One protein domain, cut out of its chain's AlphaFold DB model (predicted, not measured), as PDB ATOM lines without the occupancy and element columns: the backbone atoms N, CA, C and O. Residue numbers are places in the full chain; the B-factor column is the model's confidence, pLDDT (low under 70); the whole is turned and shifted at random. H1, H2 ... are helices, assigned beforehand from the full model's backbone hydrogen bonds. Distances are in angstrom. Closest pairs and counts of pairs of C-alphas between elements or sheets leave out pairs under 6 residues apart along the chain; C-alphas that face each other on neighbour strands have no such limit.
ATOM      1  N   ARG A  17     132.954 192.934 147.812       54.44
ATOM      2  CA  ARG A  17     133.447 193.162 146.444       54.44
ATOM      3  C   ARG A  17     134.307 192.002 145.948       54.44
ATOM      4  O   ARG A  17     134.135 191.596 144.809       54.44
ATOM      5  N   ALA A  18     135.177 191.457 146.796       56.09
ATOM      6  CA  ALA A  18     136.008 190.302 146.460       56.09
ATOM      7  C   ALA A  18     135.164 189.036 146.234       56.09
ATOM      8  O   ALA A  18     135.368 188.336 145.251       56.09
ATOM      9  N   VAL A  19     134.171 188.786 147.093       61.59
ATOM     10  CA  VAL A  19     133.222 187.670 146.939       61.59
ATOM     11  C   VAL A  19     132.358 187.836 145.686       61.59
ATOM     12  O   VAL A  19     132.102 186.855 144.999       61.59
ATOM     13  N   GLY A  20     131.940 189.064 145.362       62.00
ATOM     14  CA  GLY A  20     131.233 189.359 144.113       62.00
ATOM     15  C   GLY A  20     132.098 189.112 142.876       62.00
ATOM     16  O   GLY A  20     131.680 188.394 141.982       62.00
ATOM     17  N   ALA A  21     133.335 189.620 142.860       66.06
ATOM     18  CA  ALA A  21     134.266 189.410 141.750       66.06
ATOM     19  C   ALA A  21     134.602 187.922 141.540       66.06
ATOM     20  O   ALA A  21     134.649 187.456 140.407       66.06
ATOM     21  N   TYR A  22     134.781 187.173 142.632       69.81
ATOM     22  CA  TYR A  22     134.960 185.724 142.581       69.81
ATOM     23  C   TYR A  22     133.723 185.012 142.023       69.81
ATOM     24  O   TYR A  22     133.841 184.152 141.157       69.81
ATOM     25  N   GLY A  23     132.527 185.395 142.480       68.31
ATOM     26  CA  GLY A  23     131.276 184.863 141.948       68.31
ATOM     27  C   GLY A  23     131.125 185.133 140.452       68.31
ATOM     28  O   GLY A  23     130.819 184.213 139.696       68.31
ATOM     29  N   ASP A  24     131.426 186.350 140.000       68.44
ATOM     30  CA  ASP A  24     131.413 186.714 138.581       68.44
ATOM     31  C   ASP A  24     132.413 185.874 137.765       68.44
ATOM     32  O   ASP A  24     132.087 185.424 136.665       68.44
ATOM     33  N   GLU A  25     133.607 185.601 138.301       74.81
ATOM     34  CA  GLU A  25     134.610 184.745 137.659       74.81
ATOM     35  C   GLU A  25     134.151 183.283 137.564       74.81
ATOM     36  O   GLU A  25     134.224 182.681 136.488       74.81
ATOM     37  N   VAL A  26     133.610 182.725 138.653       73.00
ATOM     38  CA  VAL A  26     133.039 181.369 138.685       73.00
ATOM     39  C   VAL A  26     131.910 181.243 137.662       73.00
ATOM     40  O   VAL A  26     131.897 180.297 136.871       73.00
ATOM     41  N   LEU A  27     130.995 182.218 137.602       75.75
ATOM     42  CA  LEU A  27     129.888 182.237 136.640       75.75
ATOM     43  C   LEU A  27     130.381 182.398 135.196       75.75
ATOM     44  O   LEU A  27     129.901 181.702 134.298       75.75
ATOM     45  N   ALA A  28     131.376 183.254 134.959       76.81
ATOM     46  CA  ALA A  28     131.981 183.426 133.645       76.81
ATOM     47  C   ALA A  28     132.685 182.146 133.172       76.81
ATOM     48  O   ALA A  28     132.575 181.788 131.990       76.81
ATOM     49  N   HIS A  29     133.381 181.448 134.075       83.25
ATOM     50  CA  HIS A  29     134.032 180.176 133.784       83.25
ATOM     51  C   HIS A  29     132.997 179.077 133.517       83.25
ATOM     52  O   HIS A  29     133.106 178.346 132.531       83.25
ATOM     53  N   LEU A  30     131.933 179.030 134.316       82.44
ATOM     54  CA  LEU A  30     130.816 178.112 134.139       82.44
ATOM     55  C   LEU A  30     130.113 178.324 132.793       82.44
ATOM     56  O   LEU A  30     129.881 177.357 132.068       82.44
ATOM     57  N   GLY A  31     129.873 179.574 132.395       81.75
ATOM     58  CA  GLY A  31     129.317 179.903 131.081       81.75
ATOM     59  C   GLY A  31     130.198 179.438 129.915       81.75
ATOM     60  O   GLY A  31     129.675 179.006 128.884       81.75
ATOM     61  N   SER A  32     131.526 179.466 130.082       86.75
ATOM     62  CA  SER A  32     132.485 178.931 129.102       86.75
ATOM     63  C   SER A  32     132.444 177.400 129.026       86.75
ATOM     64  O   SER A  32     132.458 176.830 127.935       86.75
ATOM     65  N   LEU A  33     132.313 176.706 130.161       86.56
ATOM     66  CA  LEU A  33     132.150 175.248 130.168       86.56
ATOM     67  C   LEU A  33     130.822 174.820 129.529       86.56
ATOM     68  O   LEU A  33     130.804 173.861 128.759       86.56
ATOM     69  N   PHE A  34     129.735 175.553 129.780       85.81
ATOM     70  CA  PHE A  34     128.450 175.334 129.112       85.81
ATOM     71  C   PHE A  34     128.525 175.553 127.602       85.81
ATOM     72  O   PHE A  34     127.974 174.759 126.843       85.81
ATOM     73  N   LEU A  35     129.261 176.573 127.154       85.31
ATOM     74  CA  LEU A  35     129.514 176.798 125.733       85.31
ATOM     75  C   LEU A  35     130.211 175.592 125.096       85.31
ATOM     76  O   LEU A  35     129.749 175.068 124.084       85.31
ATOM     77  N   ARG A  36     131.294 175.117 125.718       88.94
ATOM     78  CA  ARG A  36     132.033 173.932 125.258       88.94
ATOM     79  C   ARG A  36     131.150 172.690 125.243       88.94
ATOM     80  O   ARG A  36     131.198 171.925 124.289       88.94
ATOM     81  N   ALA A  37     130.306 172.508 126.259       85.50
ATOM     82  CA  ALA A  37     129.378 171.382 126.325       85.50
ATOM     83  C   ALA A  37     128.328 171.447 125.205       85.50
ATOM     84  O   ALA A  37     128.069 170.435 124.557       85.50
ATOM     85  N   ALA A  38     127.784 172.634 124.921       82.50
ATOM     86  CA  ALA A  38     126.860 172.854 123.812       82.50
ATOM     87  C   ALA A  38     127.508 172.567 122.448       82.50
ATOM     88  O   ALA A  38     126.866 171.995 121.570       82.50
ATOM     89  N   VAL A  39     128.777 172.946 122.269       82.75
ATOM     90  CA  VAL A  39     129.563 172.645 121.062       82.75
ATOM     91  C   VAL A  39     129.820 171.143 120.941       82.75
ATOM     92  O   VAL A  39     129.575 170.560 119.886       82.75
ATOM     93  N   LEU A  40     130.251 170.499 122.027       83.31
ATOM     94  CA  LEU A  40     130.606 169.083 122.054       83.31
ATOM     95  C   LEU A  40     129.399 168.171 121.811       83.31
ATOM     96  O   LEU A  40     129.468 167.267 120.981       83.31
ATOM     97  N   ALA A  41     128.264 168.455 122.457       74.50
ATOM     98  CA  ALA A  41     127.004 167.742 122.232       74.50
ATOM     99  C   ALA A  41     126.526 167.836 120.766       74.50
ATOM    100  O   ALA A  41     125.714 167.027 120.320       74.50
ATOM    101  N   ARG A  42     127.068 168.788 119.992       63.34
ATOM    102  CA  ARG A  42     126.783 169.018 118.569       63.34
ATOM    103  C   ARG A  42     127.844 168.538 117.593       63.34
ATOM    104  O   ARG A  42     127.626 168.670 116.391       63.34
ATOM    105  N   MET A  43     128.939 167.937 118.052       51.59
ATOM    106  CA  MET A  43     129.894 167.285 117.145       51.59
ATOM    107  C   MET A  43     129.294 166.040 116.458       51.59
ATOM    108  O   MET A  43     129.838 165.561 115.469       51.59
ATOM    109  N   HIS A  44     128.144 165.540 116.925       49.34
ATOM    110  CA  HIS A  44     127.474 164.342 116.406       49.34
ATOM    111  C   HIS A  44     126.283 164.634 115.484       49.34
ATOM    112  O   HIS A  44     125.216 164.043 115.650       49.34
ATOM    113  N   ILE A  45     126.410 165.543 114.519       48.84
ATOM    114  CA  ILE A  45     125.261 165.919 113.686       48.84
ATOM    115  C   ILE A  45     125.417 165.390 112.258       48.84
ATOM    116  O   ILE A  45     126.389 165.670 111.567       48.84
ATOM    117  N   ARG A  46     124.428 164.582 111.853       37.22
ATOM    118  CA  ARG A  46     124.314 163.878 110.563       37.22
ATOM    119  C   ARG A  46     123.459 164.638 109.529       37.22
ATOM    120  O   ARG A  46     123.044 164.042 108.544       37.22
ATOM    121  N   ASP A  47     123.157 165.917 109.761       41.78
ATOM    122  CA  ASP A  47     122.189 166.700 108.969       41.78
ATOM    123  C   ASP A  47     122.788 167.385 107.724       41.78
ATOM    124  O   ASP A  47     122.071 168.055 106.987       41.78
ATOM    125  N   GLY A  48     124.091 167.221 107.470       40.75
ATOM    126  CA  GLY A  48     124.776 167.813 106.314       40.75
ATOM    127  C   GLY A  48     125.061 169.317 106.433       40.75
ATOM    128  O   GLY A  48     125.815 169.844 105.617       40.75
ATOM    129  N   ASN A  49     124.549 169.995 107.468       45.00
ATOM    130  CA  ASN A  49     124.836 171.400 107.750       45.00
ATOM    131  C   ASN A  49     126.051 171.504 108.681       45.00
ATOM    132  O   ASN A  49     125.988 171.213 109.881       45.00
ATOM    133  N   ILE A  50     127.184 171.922 108.115       50.50
ATOM    134  CA  ILE A  50     128.470 171.951 108.815       50.50
ATOM    135  C   ILE A  50     128.539 173.208 109.688       50.50
ATOM    136  O   ILE A  50     128.837 174.298 109.211       50.50
ATOM    137  N   TYR A  51     128.270 173.047 110.984       60.66
ATOM    138  CA  TYR A  51     128.698 174.016 111.989       60.66
ATOM    139  C   TYR A  51     130.197 173.850 112.221       60.66
ATOM    140  O   TYR A  51     130.640 172.778 112.630       60.66
ATOM    141  N   GLU A  52     130.957 174.918 112.008       64.75
ATOM    142  CA  GLU A  52     132.376 174.971 112.340       64.75
ATOM    143  C   GLU A  52     132.547 175.778 113.645       64.75
ATOM    144  O   GLU A  52     132.511 177.019 113.617       64.75
ATOM    145  N   PRO A  53     132.642 175.120 114.822       72.00
ATOM    146  CA  PRO A  53     132.878 175.814 116.085       72.00
ATOM    147  C   PRO A  53     134.227 176.518 116.087       72.00
ATOM    148  O   PRO A  53     135.077 176.318 115.218       72.00
ATOM    149  N   ASP A  54     134.423 177.430 117.036       74.19
ATOM    150  CA  ASP A  54     135.761 177.981 117.234       74.19
ATOM    151  C   ASP A  54     136.652 176.835 117.736       74.19
ATOM    152  O   ASP A  54     136.233 176.152 118.676       74.19
ATOM    153  N   PRO A  55     137.831 176.583 117.136       78.12
ATOM    154  CA  PRO A  55     138.696 175.487 117.564       78.12
ATOM    155  C   PRO A  55     139.016 175.512 119.064       78.12
ATOM    156  O   PRO A  55     139.145 174.459 119.679       78.12
ATOM    157  N   SER A  56     139.066 176.696 119.683       80.31
ATOM    158  CA  SER A  56     139.298 176.857 121.127       80.31
ATOM    159  C   SER A  56     138.149 176.360 122.018       80.31
ATOM    160  O   SER A  56     138.333 176.170 123.225       80.31
ATOM    161  N   LEU A  57     136.962 176.152 121.442       83.25
ATOM    162  CA  LEU A  57     135.773 175.636 122.123       83.25
ATOM    163  C   LEU A  57     135.620 174.120 121.976       83.25
ATOM    164  O   LEU A  57     134.758 173.535 122.633       83.25
ATOM    165  N   ILE A  58     136.432 173.486 121.127       82.44
ATOM    166  CA  ILE A  58     136.421 172.038 120.939       82.44
ATOM    167  C   ILE A  58     137.150 171.405 122.125       82.44
ATOM    168  O   ILE A  58     138.364 171.530 122.274       82.44
ATOM    169  N   GLU A  59     136.397 170.729 122.988       83.75
ATOM    170  CA  GLU A  59     136.957 170.001 124.122       83.75
ATOM    171  C   GLU A  59     137.204 168.537 123.719       83.75
ATOM    172  O   GLU A  59     136.247 167.838 123.383       83.75
ATOM    173  N   PRO A  60     138.459 168.048 123.742       82.25
ATOM    174  CA  PRO A  60     138.786 166.708 123.254       82.25
ATOM    175  C   PRO A  60     138.276 165.590 124.171       82.25
ATOM    176  O   PRO A  60     138.111 164.458 123.725       82.25
ATOM    177  N   ASP A  61     138.030 165.890 125.449       87.81
ATOM    178  CA  ASP A  61     137.617 164.912 126.451       87.81
ATOM    179  C   ASP A  61     136.263 165.291 127.066       87.81
ATOM    180  O   ASP A  61     136.151 166.122 127.976       87.81
ATOM    181  N   ALA A  62     135.217 164.616 126.581       84.69
ATOM    182  CA  ALA A  62     133.849 164.776 127.058       84.69
ATOM    183  C   ALA A  62     133.689 164.458 128.548       84.69
ATOM    184  O   ALA A  62     132.891 165.094 129.244       84.69
ATOM    185  N   GLN A  63     134.433 163.474 129.053       85.06
ATOM    186  CA  GLN A  63     134.321 163.053 130.439       85.06
ATOM    187  C   GLN A  63     134.970 164.081 131.360       85.06
ATOM    188  O   GLN A  63     134.360 164.494 132.351       85.06
ATOM    189  N   ARG A  64     136.160 164.570 130.998       88.06
ATOM    190  CA  ARG A  64     136.826 165.658 131.718       88.06
ATOM    191  C   ARG A  64     135.979 166.926 131.733       88.06
ATOM    192  O   ARG A  64     135.868 167.557 132.788       88.06
ATOM    193  N   LEU A  65     135.341 167.271 130.612       86.56
ATOM    194  CA  LEU A  65     134.424 168.410 130.545       86.56
ATOM    195  C   LEU A  65     133.287 168.272 131.556       86.56
ATOM    196  O   LEU A  65     133.064 169.174 132.360       86.56
ATOM    197  N   ARG A  66     132.607 167.121 131.554       82.88
ATOM    198  CA  ARG A  66     131.491 166.838 132.466       82.88
ATOM    199  C   ARG A  66     131.914 166.907 133.930       82.88
ATOM    200  O   ARG A  66     131.174 167.459 134.740       82.88
ATOM    201  N   VAL A  67     133.087 166.377 134.278       86.31
ATOM    202  CA  VAL A  67     133.612 166.435 135.652       86.31
ATOM    203  C   VAL A  67     133.840 167.883 136.084       86.31
ATOM    204  O   VAL A  67     133.341 168.283 137.137       86.31
ATOM    205  N   ARG A  68     134.531 168.686 135.261       87.88
ATOM    206  CA  ARG A  68     134.779 170.108 135.554       87.88
ATOM    207  C   ARG A  68     133.483 170.886 135.702       87.88
ATOM    208  O   ARG A  68     133.316 171.623 136.665       87.88
ATOM    209  N   LEU A  69     132.561 170.678 134.771       84.06
ATOM    210  CA  LEU A  69     131.297 171.390 134.728       84.06
ATOM    211  C   LEU A  69     130.437 171.042 135.956       84.06
ATOM    212  O   LEU A  69     129.968 171.944 136.638       84.06
ATOM    213  N   ARG A  70     130.342 169.763 136.348       83.44
ATOM    214  CA  ARG A  70     129.665 169.353 137.598       83.44
ATOM    215  C   ARG A  70     130.337 169.873 138.865       83.44
ATOM    216  O   ARG A  70     129.657 170.078 139.866       83.44
ATOM    217  N   SER A  71     131.664 169.982 138.871       84.06
ATOM    218  CA  SER A  71     132.403 170.528 140.013       84.06
ATOM    219  C   SER A  71     132.082 172.006 140.191       84.06
ATOM    220  O   SER A  71     131.610 172.406 141.248       84.06
ATOM    221  N   LEU A  72     132.245 172.784 139.123       83.62
ATOM    222  CA  LEU A  72     132.032 174.225 139.144       83.62
ATOM    223  C   LEU A  72     130.552 174.596 139.308       83.62
ATOM    224  O   LEU A  72     130.229 175.603 139.921       83.62
ATOM    225  N   TRP A  73     129.637 173.763 138.802       82.06
ATOM    226  CA  TRP A  73     128.203 173.909 139.051       82.06
ATOM    227  C   TRP A  73     127.862 173.804 140.541       82.06
ATOM    228  O   TRP A  73     127.085 174.606 141.050       82.06
ATOM    229  N   ARG A  74     128.452 172.831 141.251       80.69
ATOM    230  CA  ARG A  74     128.269 172.687 142.705       80.69
ATOM    231  C   ARG A  74     128.843 173.879 143.455       80.69
ATOM    232  O   ARG A  74     128.159 174.442 144.294       80.69
ATOM    233  N   GLU A  75     130.041 174.301 143.076       81.44
ATOM    234  CA  GLU A  75     130.668 175.491 143.646       81.44
ATOM    235  C   GLU A  75     129.800 176.744 143.454       81.44
ATOM    236  O   GLU A  75     129.566 177.484 144.403       81.44
ATOM    237  N   ALA A  76     129.234 176.939 142.259       75.94
ATOM    238  CA  ALA A  76     128.325 178.046 141.982       75.94
ATOM    239  C   ALA A  76     127.050 178.002 142.846       75.94
ATOM    240  O   ALA A  76     126.573 179.050 143.277       75.94
ATOM    241  N   LEU A  77     126.513 176.807 143.130       73.88
ATOM    242  CA  LEU A  77     125.359 176.624 144.022       73.88
ATOM    243  C   LEU A  77     125.676 176.936 145.492       73.88
ATOM    244  O   LEU A  77     124.771 177.308 146.236       73.88
ATOM    245  N   GLU A  78     126.932 176.783 145.905       76.25
ATOM    246  CA  GLU A  78     127.403 177.050 147.269       76.25
ATOM    247  C   GLU A  78     127.779 178.526 147.494       76.25
ATOM    248  O   GLU A  78     128.030 178.939 148.631       76.25
ATOM    249  N   LEU A  79     127.789 179.350 146.438       72.44
ATOM    250  CA  LEU A  79     128.104 180.770 146.551       72.44
ATOM    251  C   LEU A  79     127.082 181.503 147.451       72.44
ATOM    252  O   LEU A  79     125.870 181.339 147.287       72.44
ATOM    253  N   PRO A  80     127.536 182.372 148.378       66.75
ATOM    254  CA  PRO A  80     126.644 183.099 149.278       66.75
ATOM    255  C   PRO A  80     125.608 183.946 148.529       66.75
ATOM    256  O   PRO A  80     125.917 184.583 147.518       66.75
ATOM    257  N   ALA A  81     124.393 184.053 149.079       55.31
ATOM    258  CA  ALA A  81     123.347 184.925 148.549       55.31
ATOM    259  C   ALA A  81     123.853 186.382 148.432       55.31
ATOM    260  O   ALA A  81     124.012 187.089 149.428       55.31
ATOM    261  N   GLY A  82     124.118 186.827 147.200       53.69
ATOM    262  CA  GLY A  82     124.709 188.140 146.904       53.69
ATOM    263  C   GLY A  82     126.067 188.109 146.196       53.69
ATOM    264  O   GLY A  82     126.518 189.171 145.783       53.69
ATOM    265  N   ALA A  83     126.679 186.934 146.009       57.84
ATOM    266  CA  ALA A  83     127.892 186.753 145.203       57.84
ATOM    267  C   ALA A  83     127.637 186.814 143.680       57.84
ATOM    268  O   ALA A  83     128.577 186.895 142.907       57.84
ATOM    269  N   GLY A  84     126.370 186.836 143.253       53.84
ATOM    270  CA  GLY A  84     125.963 187.172 141.889       53.84
ATOM    271  C   GLY A  84     124.454 187.411 141.824       53.84
ATOM    272  O   GLY A  84     123.668 186.529 142.172       53.84
ATOM    273  N   SER A  85     124.013 188.605 141.421       53.72
ATOM    274  CA  SER A  85     122.586 188.881 141.145       53.72
ATOM    275  C   SER A  85     122.063 187.999 140.009       53.72
ATOM    276  O   SER A  85     120.948 187.489 140.086       53.72
ATOM    277  N   VAL A  86     122.936 187.727 139.036       53.16
ATOM    278  CA  VAL A  86     122.688 186.868 137.877       53.16
ATOM    279  C   VAL A  86     122.325 185.445 138.302       53.16
ATOM    280  O   VAL A  86     121.369 184.892 137.783       53.16
ATOM    281  N   PHE A  87     122.996 184.851 139.297       54.91
ATOM    282  CA  PHE A  87     122.697 183.470 139.703       54.91
ATOM    283  C   PHE A  87     121.279 183.304 140.270       54.91
ATOM    284  O   PHE A  87     120.629 182.295 140.014       54.91
ATOM    285  N   ARG A  88     120.764 184.318 140.983       55.75
ATOM    286  CA  ARG A  88     119.377 184.315 141.472       55.75
ATOM    287  C   ARG A  88     118.375 184.488 140.338       55.75
ATOM    288  O   ARG A  88     117.391 183.760 140.292       55.75
ATOM    289  N   GLU A  89     118.632 185.399 139.407       53.56
ATOM    290  CA  GLU A  89     117.784 185.557 138.220       53.56
ATOM    291  C   GLU A  89     117.788 184.286 137.361       53.56
ATOM    292  O   GLU A  89     116.730 183.862 136.916       53.56
ATOM    293  N   LEU A  90     118.924 183.594 137.231       52.06
ATOM    294  CA  LEU A  90     119.027 182.310 136.531       52.06
ATOM    295  C   LEU A  90     118.308 181.165 137.256       52.06
ATOM    296  O   LEU A  90     117.633 180.368 136.603       52.06
ATOM    297  N   GLN A  91     118.400 181.104 138.592       52.97
ATOM    298  CA  GLN A  91     117.611 180.181 139.426       52.97
ATOM    299  C   GLN A  91     116.106 180.389 139.269       52.97
ATOM    300  O   GLN A  91     115.357 179.419 139.361       52.97
ATOM    301  N   HIS A  92     115.666 181.622 139.014       48.09
ATOM    302  CA  HIS A  92     114.250 181.952 138.881       48.09
ATOM    303  C   HIS A  92     113.727 181.944 137.435       48.09
ATOM    304  O   HIS A  92     112.541 181.683 137.245       48.09
ATOM    305  N   ALA A  93     114.563 182.221 136.428       44.06
ATOM    306  CA  ALA A  93     114.109 182.479 135.059       44.06
ATOM    307  C   ALA A  93     114.250 181.289 134.095       44.06
ATOM    308  O   ALA A  93     113.411 181.146 133.211       44.06
ATOM    309  N   GLU A  94     115.280 180.442 134.223       48.66
ATOM    310  CA  GLU A  94     115.602 179.465 133.158       48.66
ATOM    311  C   GLU A  94     116.108 178.101 133.645       48.66
ATOM    312  O   GLU A  94     116.156 177.136 132.877       48.66
ATOM    313  N   LEU A  95     116.441 177.969 134.928       52.06
ATOM    314  CA  LEU A  95     116.772 176.684 135.524       52.06
ATOM    315  C   LEU A  95     115.469 175.933 135.806       52.06
ATOM    316  O   LEU A  95     114.877 176.065 136.872       52.06
ATOM    317  N   SER A  96     115.011 175.140 134.830       43.47
ATOM    318  CA  SER A  96     113.947 174.145 135.036       43.47
ATOM    319  C   SER A  96     114.155 173.427 136.386       43.47
ATOM    320  O   SER A  96     115.309 173.224 136.777       43.47
ATOM    321  N   PRO A  97     113.106 172.992 137.111       44.47
ATOM    322  CA  PRO A  97     113.247 172.295 138.399       44.47
ATOM    323  C   PRO A  97     114.229 171.100 138.374       44.47
ATOM    324  O   PRO A  97     114.737 170.672 139.413       44.47
ATOM    325  N   SER A  98     114.551 170.575 137.186       44.97
ATOM    326  CA  SER A  98     115.614 169.592 136.951       44.97
ATOM    327  C   SER A  98     117.030 170.116 137.245       44.97
ATOM    328  O   SER A  98     117.841 169.392 137.810       44.97
ATOM    329  N   ALA A  99     117.346 171.372 136.941       44.25
ATOM    330  CA  ALA A  99     118.665 171.954 137.163       44.25
ATOM    331  C   ALA A  99     118.949 172.234 138.649       44.25
ATOM    332  O   ALA A  99     120.048 171.959 139.134       44.25
ATOM    333  N   ALA A 100     117.931 172.690 139.389       44.84
ATOM    334  CA  ALA A 100     117.990 172.864 140.843       44.84
ATOM    335  C   ALA A 100     118.050 171.523 141.605       44.84
ATOM    336  O   ALA A 100     118.583 171.463 142.709       44.84
ATOM    337  N   SER A 101     117.563 170.430 141.002       49.59
ATOM    338  CA  SER A 101     117.628 169.065 141.554       49.59
ATOM    339  C   SER A 101     118.840 168.246 141.074       49.59
ATOM    340  O   SER A 101     118.918 167.048 141.345       49.59
ATOM    341  N   GLY A 102     119.790 168.858 140.352       50.84
ATOM    342  CA  GLY A 102     120.995 168.182 139.846       50.84
ATOM    343  C   GLY A 102     120.768 167.265 138.633       50.84
ATOM    344  O   GLY A 102     121.684 166.560 138.209       50.84
ATOM    345  N   ARG A 103     119.571 167.289 138.042       55.31
ATOM    346  CA  ARG A 103     119.170 166.571 136.822       55.31
ATOM    347  C   ARG A 103     119.299 167.443 135.569       55.31
ATOM    348  O   ARG A 103     118.437 167.395 134.694       55.31
ATOM    349  N   LEU A 104     120.347 168.264 135.472       62.31
ATOM    350  CA  LEU A 104     120.660 168.899 134.195       62.31
ATOM    351  C   LEU A 104     121.031 167.789 133.203       62.31
ATOM    352  O   LEU A 104     121.939 166.999 133.482       62.31
ATOM    353  N   ASP A 105     120.325 167.696 132.075       70.81
ATOM    354  CA  ASP A 105     120.733 166.779 131.015       70.81
ATOM    355  C   ASP A 105     121.964 167.364 130.324       70.81
ATOM    356  O   ASP A 105     121.882 168.222 129.449       70.81
ATOM    357  N   TRP A 106     123.135 166.902 130.760       69.25
ATOM    358  CA  TRP A 106     124.434 167.310 130.228       69.25
ATOM    359  C   TRP A 106     124.638 166.923 128.755       69.25
ATOM    360  O   TRP A 106     125.676 167.258 128.185       69.25
ATOM    361  N   ASN A 107     123.692 166.195 128.156       72.69
ATOM    362  CA  ASN A 107     123.688 165.858 126.739       72.69
ATOM    363  C   ASN A 107     122.740 166.747 125.919       72.69
ATOM    364  O   ASN A 107     122.813 166.716 124.691       72.69
ATOM    365  N   ASP A 108     121.887 167.556 126.557       81.88
ATOM    366  CA  ASP A 108     121.008 168.481 125.846       81.88
ATOM    367  C   ASP A 108     121.756 169.765 125.459       81.88
ATOM    368  O   ASP A 108     121.919 170.707 126.241       81.88
ATOM    369  N   ALA A 109     122.191 169.806 124.200       83.00
ATOM    370  CA  ALA A 109     122.907 170.933 123.620       83.00
ATOM    371  C   ALA A 109     122.135 172.262 123.709       83.00
ATOM    372  O   ALA A 109     122.769 173.311 123.864       83.00
ATOM    373  N   LEU A 110     120.797 172.242 123.623       84.25
ATOM    374  CA  LEU A 110     119.994 173.464 123.691       84.25
ATOM    375  C   LEU A 110     120.013 174.030 125.110       84.25
ATOM    376  O   LEU A 110     120.269 175.223 125.279       84.25
ATOM    377  N   SER A 111     119.809 173.177 126.115       82.94
ATOM    378  CA  SER A 111     119.912 173.572 127.522       82.94
ATOM    379  C   SER A 111     121.298 174.131 127.850       82.94
ATOM    380  O   SER A 111     121.400 175.201 128.451       82.94
ATOM    381  N   MET A 112     122.376 173.479 127.394       85.38
ATOM    382  CA  MET A 112     123.736 173.988 127.617       85.38
ATOM    383  C   MET A 112     123.955 175.353 126.945       85.38
ATOM    384  O   MET A 112     124.567 176.247 127.529       85.38
ATOM    385  N   ALA A 113     123.436 175.546 125.729       86.00
ATOM    386  CA  ALA A 113     123.594 176.803 125.005       86.00
ATOM    387  C   ALA A 113     122.816 177.957 125.656       86.00
ATOM    388  O   ALA A 113     123.343 179.068 125.741       86.00
ATOM    389  N   ARG A 114     121.600 177.693 126.162       87.88
ATOM    390  CA  ARG A 114     120.826 178.667 126.952       87.88
ATOM    391  C   ARG A 114     121.612 179.094 128.183       87.88
ATOM    392  O   ARG A 114     121.875 180.280 128.341       87.88
ATOM    393  N   MET A 115     122.114 178.129 128.955       83.38
ATOM    394  CA  MET A 115     122.929 178.400 130.143       83.38
ATOM    395  C   MET A 115     124.167 179.241 129.838       83.38
ATOM    396  O   MET A 115     124.506 180.148 130.596       83.38
ATOM    397  N   SER A 116     124.830 178.977 128.713       87.31
ATOM    398  CA  SER A 116     125.983 179.766 128.293       87.31
ATOM    399  C   SER A 116     125.624 181.229 128.019       87.31
ATOM    400  O   SER A 116     126.307 182.115 128.525       87.31
ATOM    401  N   VAL A 117     124.540 181.502 127.279       88.94
ATOM    402  CA  VAL A 117     124.074 182.879 127.015       88.94
ATOM    403  C   VAL A 117     123.623 183.561 128.297       88.94
ATOM    404  O   VAL A 117     123.918 184.733 128.501       88.94
ATOM    405  N   ALA A 118     122.952 182.830 129.175       84.56
ATOM    406  CA  ALA A 118     122.428 183.366 130.416       84.56
ATOM    407  C   ALA A 118     123.562 183.786 131.381       84.56
ATOM    408  O   ALA A 118     123.486 184.826 132.030       84.56
ATOM    409  N   LEU A 119     124.668 183.032 131.399       82.88
ATOM    410  CA  LEU A 119     125.879 183.352 132.166       82.88
ATOM    411  C   LEU A 119     126.819 184.333 131.446       82.88
ATOM    412  O   LEU A 119     127.639 184.991 132.084       82.88
ATOM    413  N   ARG A 120     126.746 184.419 130.113       85.88
ATOM    414  CA  ARG A 120     127.614 185.254 129.269       85.88
ATOM    415  C   ARG A 120     126.793 185.975 128.190       85.88
ATOM    416  O   ARG A 120     126.977 185.727 126.997       85.88
ATOM    417  N   PRO A 121     125.914 186.920 128.571       85.56
ATOM    418  CA  PRO A 121     124.944 187.518 127.650       85.56
ATOM    419  C   PRO A 121     125.574 188.382 126.555       85.56
ATOM    420  O   PRO A 121     124.939 188.641 125.535       85.56
ATOM    421  N   ASN A 122     126.818 188.819 126.736       86.56
ATOM    422  CA  ASN A 122     127.547 189.622 125.752       86.56
ATOM    423  C   ASN A 122     128.552 188.798 124.936       86.56
ATOM    424  O   ASN A 122     129.251 189.363 124.101       86.56
ATOM    425  N   ASP A 123     128.640 187.483 125.166       86.38
ATOM    426  CA  ASP A 123     129.565 186.625 124.434       86.38
ATOM    427  C   ASP A 123     128.963 186.212 123.077       86.38
ATOM    428  O   ASP A 123     127.952 185.495 123.034       86.38
ATOM    429  N   PRO A 124     129.563 186.636 121.948       88.75
ATOM    430  CA  PRO A 124     129.087 186.266 120.620       88.75
ATOM    431  C   PRO A 124     129.106 184.751 120.397       88.75
ATOM    432  O   PRO A 124     128.193 184.235 119.756       88.75
ATOM    433  N   HIS A 125     130.073 184.010 120.948       87.12
ATOM    434  CA  HIS A 125     130.128 182.560 120.765       87.12
ATOM    435  C   HIS A 125     128.974 181.854 121.476       87.12
ATOM    436  O   HIS A 125     128.381 180.941 120.901       87.12
ATOM    437  N   ALA A 126     128.610 182.308 122.680       88.56
ATOM    438  CA  ALA A 126     127.456 181.788 123.410       88.56
ATOM    439  C   ALA A 126     126.163 181.984 122.608       88.56
ATOM    440  O   ALA A 126     125.390 181.043 122.413       88.56
ATOM    441  N   ARG A 127     125.966 183.187 122.054       91.81
ATOM    442  CA  ARG A 127     124.791 183.496 121.228       91.81
ATOM    443  C   ARG A 127     124.767 182.732 119.910       91.81
ATOM    444  O   ARG A 127     123.699 182.271 119.525       91.81
ATOM    445  N   ILE A 128     125.910 182.550 119.241       87.38
ATOM    446  CA  ILE A 128     126.011 181.705 118.039       87.38
ATOM    447  C   ILE A 128     125.657 180.255 118.382       87.38
ATOM    448  O   ILE A 128     124.860 179.636 117.681       87.38
ATOM    449  N   ALA A 129     126.201 179.709 119.473       87.19
ATOM    450  CA  ALA A 129     125.887 178.349 119.895       87.19
ATOM    451  C   ALA A 129     124.384 178.184 120.165       87.19
ATOM    452  O   ALA A 129     123.789 177.208 119.701       87.19
ATOM    453  N   LEU A 130     123.747 179.145 120.845       89.81
ATOM    454  CA  LEU A 130     122.301 179.126 121.072       89.81
ATOM    455  C   LEU A 130     121.502 179.298 119.775       89.81
ATOM    456  O   LEU A 130     120.567 178.535 119.549       89.81
ATOM    457  N   PHE A 131     121.900 180.221 118.895       88.81
ATOM    458  CA  PHE A 131     121.303 180.412 117.570       88.81
ATOM    459  C   PHE A 131     121.229 179.091 116.801       88.81
ATOM    460  O   PHE A 131     120.144 178.661 116.421       88.81
ATOM    461  N   ILE A 132     122.360 178.408 116.625       82.25
ATOM    462  CA  ILE A 132     122.414 177.145 115.880       82.25
ATOM    463  C   ILE A 132     121.555 176.103 116.600       82.25
ATOM    464  O   ILE A 132     120.911 175.267 115.957       82.25
ATOM    465  N   ASN A 133     121.542 176.132 117.939       84.62
ATOM    466  CA  ASN A 133     120.695 175.257 118.737       84.62
ATOM    467  C   ASN A 133     119.210 175.392 118.437       84.62
ATOM    468  O   ASN A 133     118.555 174.398 118.126       84.62
ATOM    469  N   LEU A 134     118.732 176.623 118.440       87.12
ATOM    470  CA  LEU A 134     117.359 176.973 118.131       87.12
ATOM    471  C   LEU A 134     117.017 176.722 116.661       87.12
ATOM    472  O   LEU A 134     115.971 176.146 116.379       87.12
ATOM    473  N   PHE A 135     117.921 177.071 115.742       80.88
ATOM    474  CA  PHE A 135     117.728 176.900 114.304       80.88
ATOM    475  C   PHE A 135     117.505 175.428 113.936       80.88
ATOM    476  O   PHE A 135     116.532 175.101 113.263       80.88
ATOM    477  N   ARG A 136     118.333 174.513 114.463       76.94
ATOM    478  CA  ARG A 136     118.159 173.062 114.248       76.94
ATOM    479  C   ARG A 136     116.880 172.502 114.865       76.94
ATOM    480  O   ARG A 136     116.295 171.576 114.321       76.94
ATOM    481  N   ASN A 137     116.430 173.083 115.972       81.06
ATOM    482  CA  ASN A 137     115.164 172.722 116.606       81.06
ATOM    483  C   ASN A 137     113.962 173.448 115.974       81.06
ATOM    484  O   ASN A 137     112.889 173.485 116.569       81.06
ATOM    485  N   SER A 138     114.129 174.034 114.780       83.00
ATOM    486  CA  SER A 138     113.096 174.770 114.034       83.00
ATOM    487  C   SER A 138     112.492 175.969 114.780       83.00
ATOM    488  O   SER A 138     111.450 176.492 114.394       83.00
ATOM    489  N   ASN A 139     113.158 176.466 115.826       86.56
ATOM    490  CA  ASN A 139     112.753 177.670 116.548       86.56
ATOM    491  C   ASN A 139     113.430 178.906 115.935       86.56
ATOM    492  O   ASN A 139     114.320 179.532 116.516       86.56
ATOM    493  N   LEU A 140     113.030 179.218 114.705       82.31
ATOM    494  CA  LEU A 140     113.718 180.178 113.839       82.31
ATOM    495  C   LEU A 140     113.624 181.622 114.337       82.31
ATOM    496  O   LEU A 140     114.601 182.366 114.256       82.31
ATOM    497  N   ARG A 141     112.480 182.011 114.914       87.19
ATOM    498  CA  ARG A 141     112.275 183.366 115.447       87.19
ATOM    499  C   ARG A 141     113.216 183.656 116.613       87.19
ATOM    500  O   ARG A 141     113.846 184.711 116.651       87.19
ATOM    501  N   GLU A 142     113.321 182.723 117.559       88.25
ATOM    502  CA  GLU A 142     114.239 182.873 118.688       88.25
ATOM    503  C   GLU A 142     115.695 182.784 118.216       88.25
ATOM    504  O   GLU A 142     116.533 183.557 118.676       88.25
ATOM    505  N   ALA A 143     115.989 181.908 117.250       87.12
ATOM    506  CA  ALA A 143     117.310 181.804 116.643       87.12
ATOM    507  C   ALA A 143     117.756 183.157 116.050       87.12
ATOM    508  O   ALA A 143     118.808 183.684 116.426       87.12
ATOM    509  N   ALA A 144     116.944 183.763 115.182       85.12
ATOM    510  CA  ALA A 144     117.246 185.053 114.564       85.12
ATOM    511  C   ALA A 144     117.458 186.163 115.610       85.12
ATOM    512  O   ALA A 144     118.387 186.969 115.491       85.12
ATOM    513  N   ALA A 145     116.661 186.169 116.686       90.12
ATOM    514  CA  ALA A 145     116.823 187.117 117.787       90.12
ATOM    515  C   ALA A 145     118.211 187.021 118.450       90.12
ATOM    516  O   ALA A 145     118.802 188.054 118.777       90.12
ATOM    517  N   GLN A 146     118.775 185.813 118.587       91.44
ATOM    518  CA  GLN A 146     120.115 185.638 119.158       91.44
ATOM    519  C   GLN A 146     121.200 186.301 118.311       91.44
ATOM    520  O   GLN A 146     122.070 186.975 118.859       91.44
ATOM    521  N   LEU A 147     121.138 186.161 116.984       87.25
ATOM    522  CA  LEU A 147     122.111 186.791 116.089       87.25
ATOM    523  C   LEU A 147     121.969 188.314 116.061       87.25
ATOM    524  O   LEU A 147     122.983 189.014 116.023       87.25
ATOM    525  N   SER A 148     120.744 188.835 116.109       87.94
ATOM    526  CA  SER A 148     120.458 190.279 116.155       87.94
ATOM    527  C   SER A 148     120.913 190.936 117.463       87.94
ATOM    528  O   SER A 148     121.255 192.124 117.487       87.94
ATOM    529  N   ALA A 149     120.965 190.163 118.550       89.88
ATOM    530  CA  ALA A 149     121.473 190.608 119.841       89.88
ATOM    531  C   ALA A 149     123.010 190.671 119.905       89.88
ATOM    532  O   ALA A 149     123.547 191.340 120.786       89.88
ATOM    533  N   ILE A 150     123.729 190.026 118.976       89.69
ATOM    534  CA  ILE A 150     125.194 190.104 118.936       89.69
ATOM    535  C   ILE A 150     125.612 191.542 118.618       89.69
ATOM    536  O   ILE A 150     125.309 192.095 117.554       89.69
ATOM    537  N   ARG A 151     126.336 192.140 119.561       86.38
ATOM    538  CA  ARG A 151     127.110 193.363 119.372       86.38
ATOM    539  C   ARG A 151     128.553 192.933 119.143       86.38
ATOM    540  O   ARG A 151     129.052 192.100 119.889       86.38
ATOM    541  N   MET A 152     129.190 193.468 118.105       82.69
ATOM    542  CA  MET A 152     130.583 193.172 117.764       82.69
ATOM    543  C   MET A 152     131.475 194.322 118.245       82.69
ATOM    544  O   MET A 152     131.702 195.251 117.472       82.69
TER     545      MET A 152
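Overview. This is residues 17 to 152 of the 273 residues of an uncharacterized protein of Planctomycetes bacterium (UniProt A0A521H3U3). One long helix, H1, runs through much of the length; H2 folds back along it, and on another side H5, H6 and H7 follow side by side, each running against the one before. H3 is loosely attached, near H1 and H5 but touching no helix, the short H4 follows it and is apart from both H1 and H5, and residues 41 to 61 loop beyond the end of H1 before H2. The printed part has 136 residues with seven named helices, H1 to H7 in order, and no named strand: all helix. It is compact, with a radius of gyration of the C-alphas of 14.7 A and spans of 46 by 33 by 29 A.

Arrangement. H1, residues 17 to 40, and H2, residues 62 to 78, touch as a hairpin at Leu 33 and Leu 69, their closest C-alphas, 6.0 A apart. H3, residues 85 to 93, is close to but not clearly touching H5, residues 109 to 119; the closest C-alphas, Leu 90 and Ala 118, are 7.1 A apart. H4, residues 97 to 100, touches no helix. H1, H5 and H6, residues 124 to 136, form an up and down bundle, helices running alternately. H1 and H5 touch at a shallow tilt of 23 degrees, opposite ways, closest at C-alphas Gly 31 and Ser 116, 4.3 A. H6 and H7, residues 140 to 149, touch as a hairpin, closest at C-alphas Phe 131 and Ala 143, 4.3 A. Every O i to N i+4 pair is within hydrogen-bond range in H1, H2, H3, H5, H6 and H7; H4 is too short for one.

Along the chain. H1 begins at C-alpha 17 (133.447, 193.162, 146.444) and is 34.4 A long; H2 is 24.5 A and H6 18.3 A. H7 ends at C-alpha 149 (121.473, 190.608, 119.841).

Size, cuts and confidence. The C-alphas of Arg 17 and Gly 48 are farthest apart, 48.3 A. The printed part has no cut, and H1 to H2 is the long link. Mean pLDDT of the printed part is 73.8, with residues 17 to 24, 42 to 52, 80 to 104 and 106 under 70.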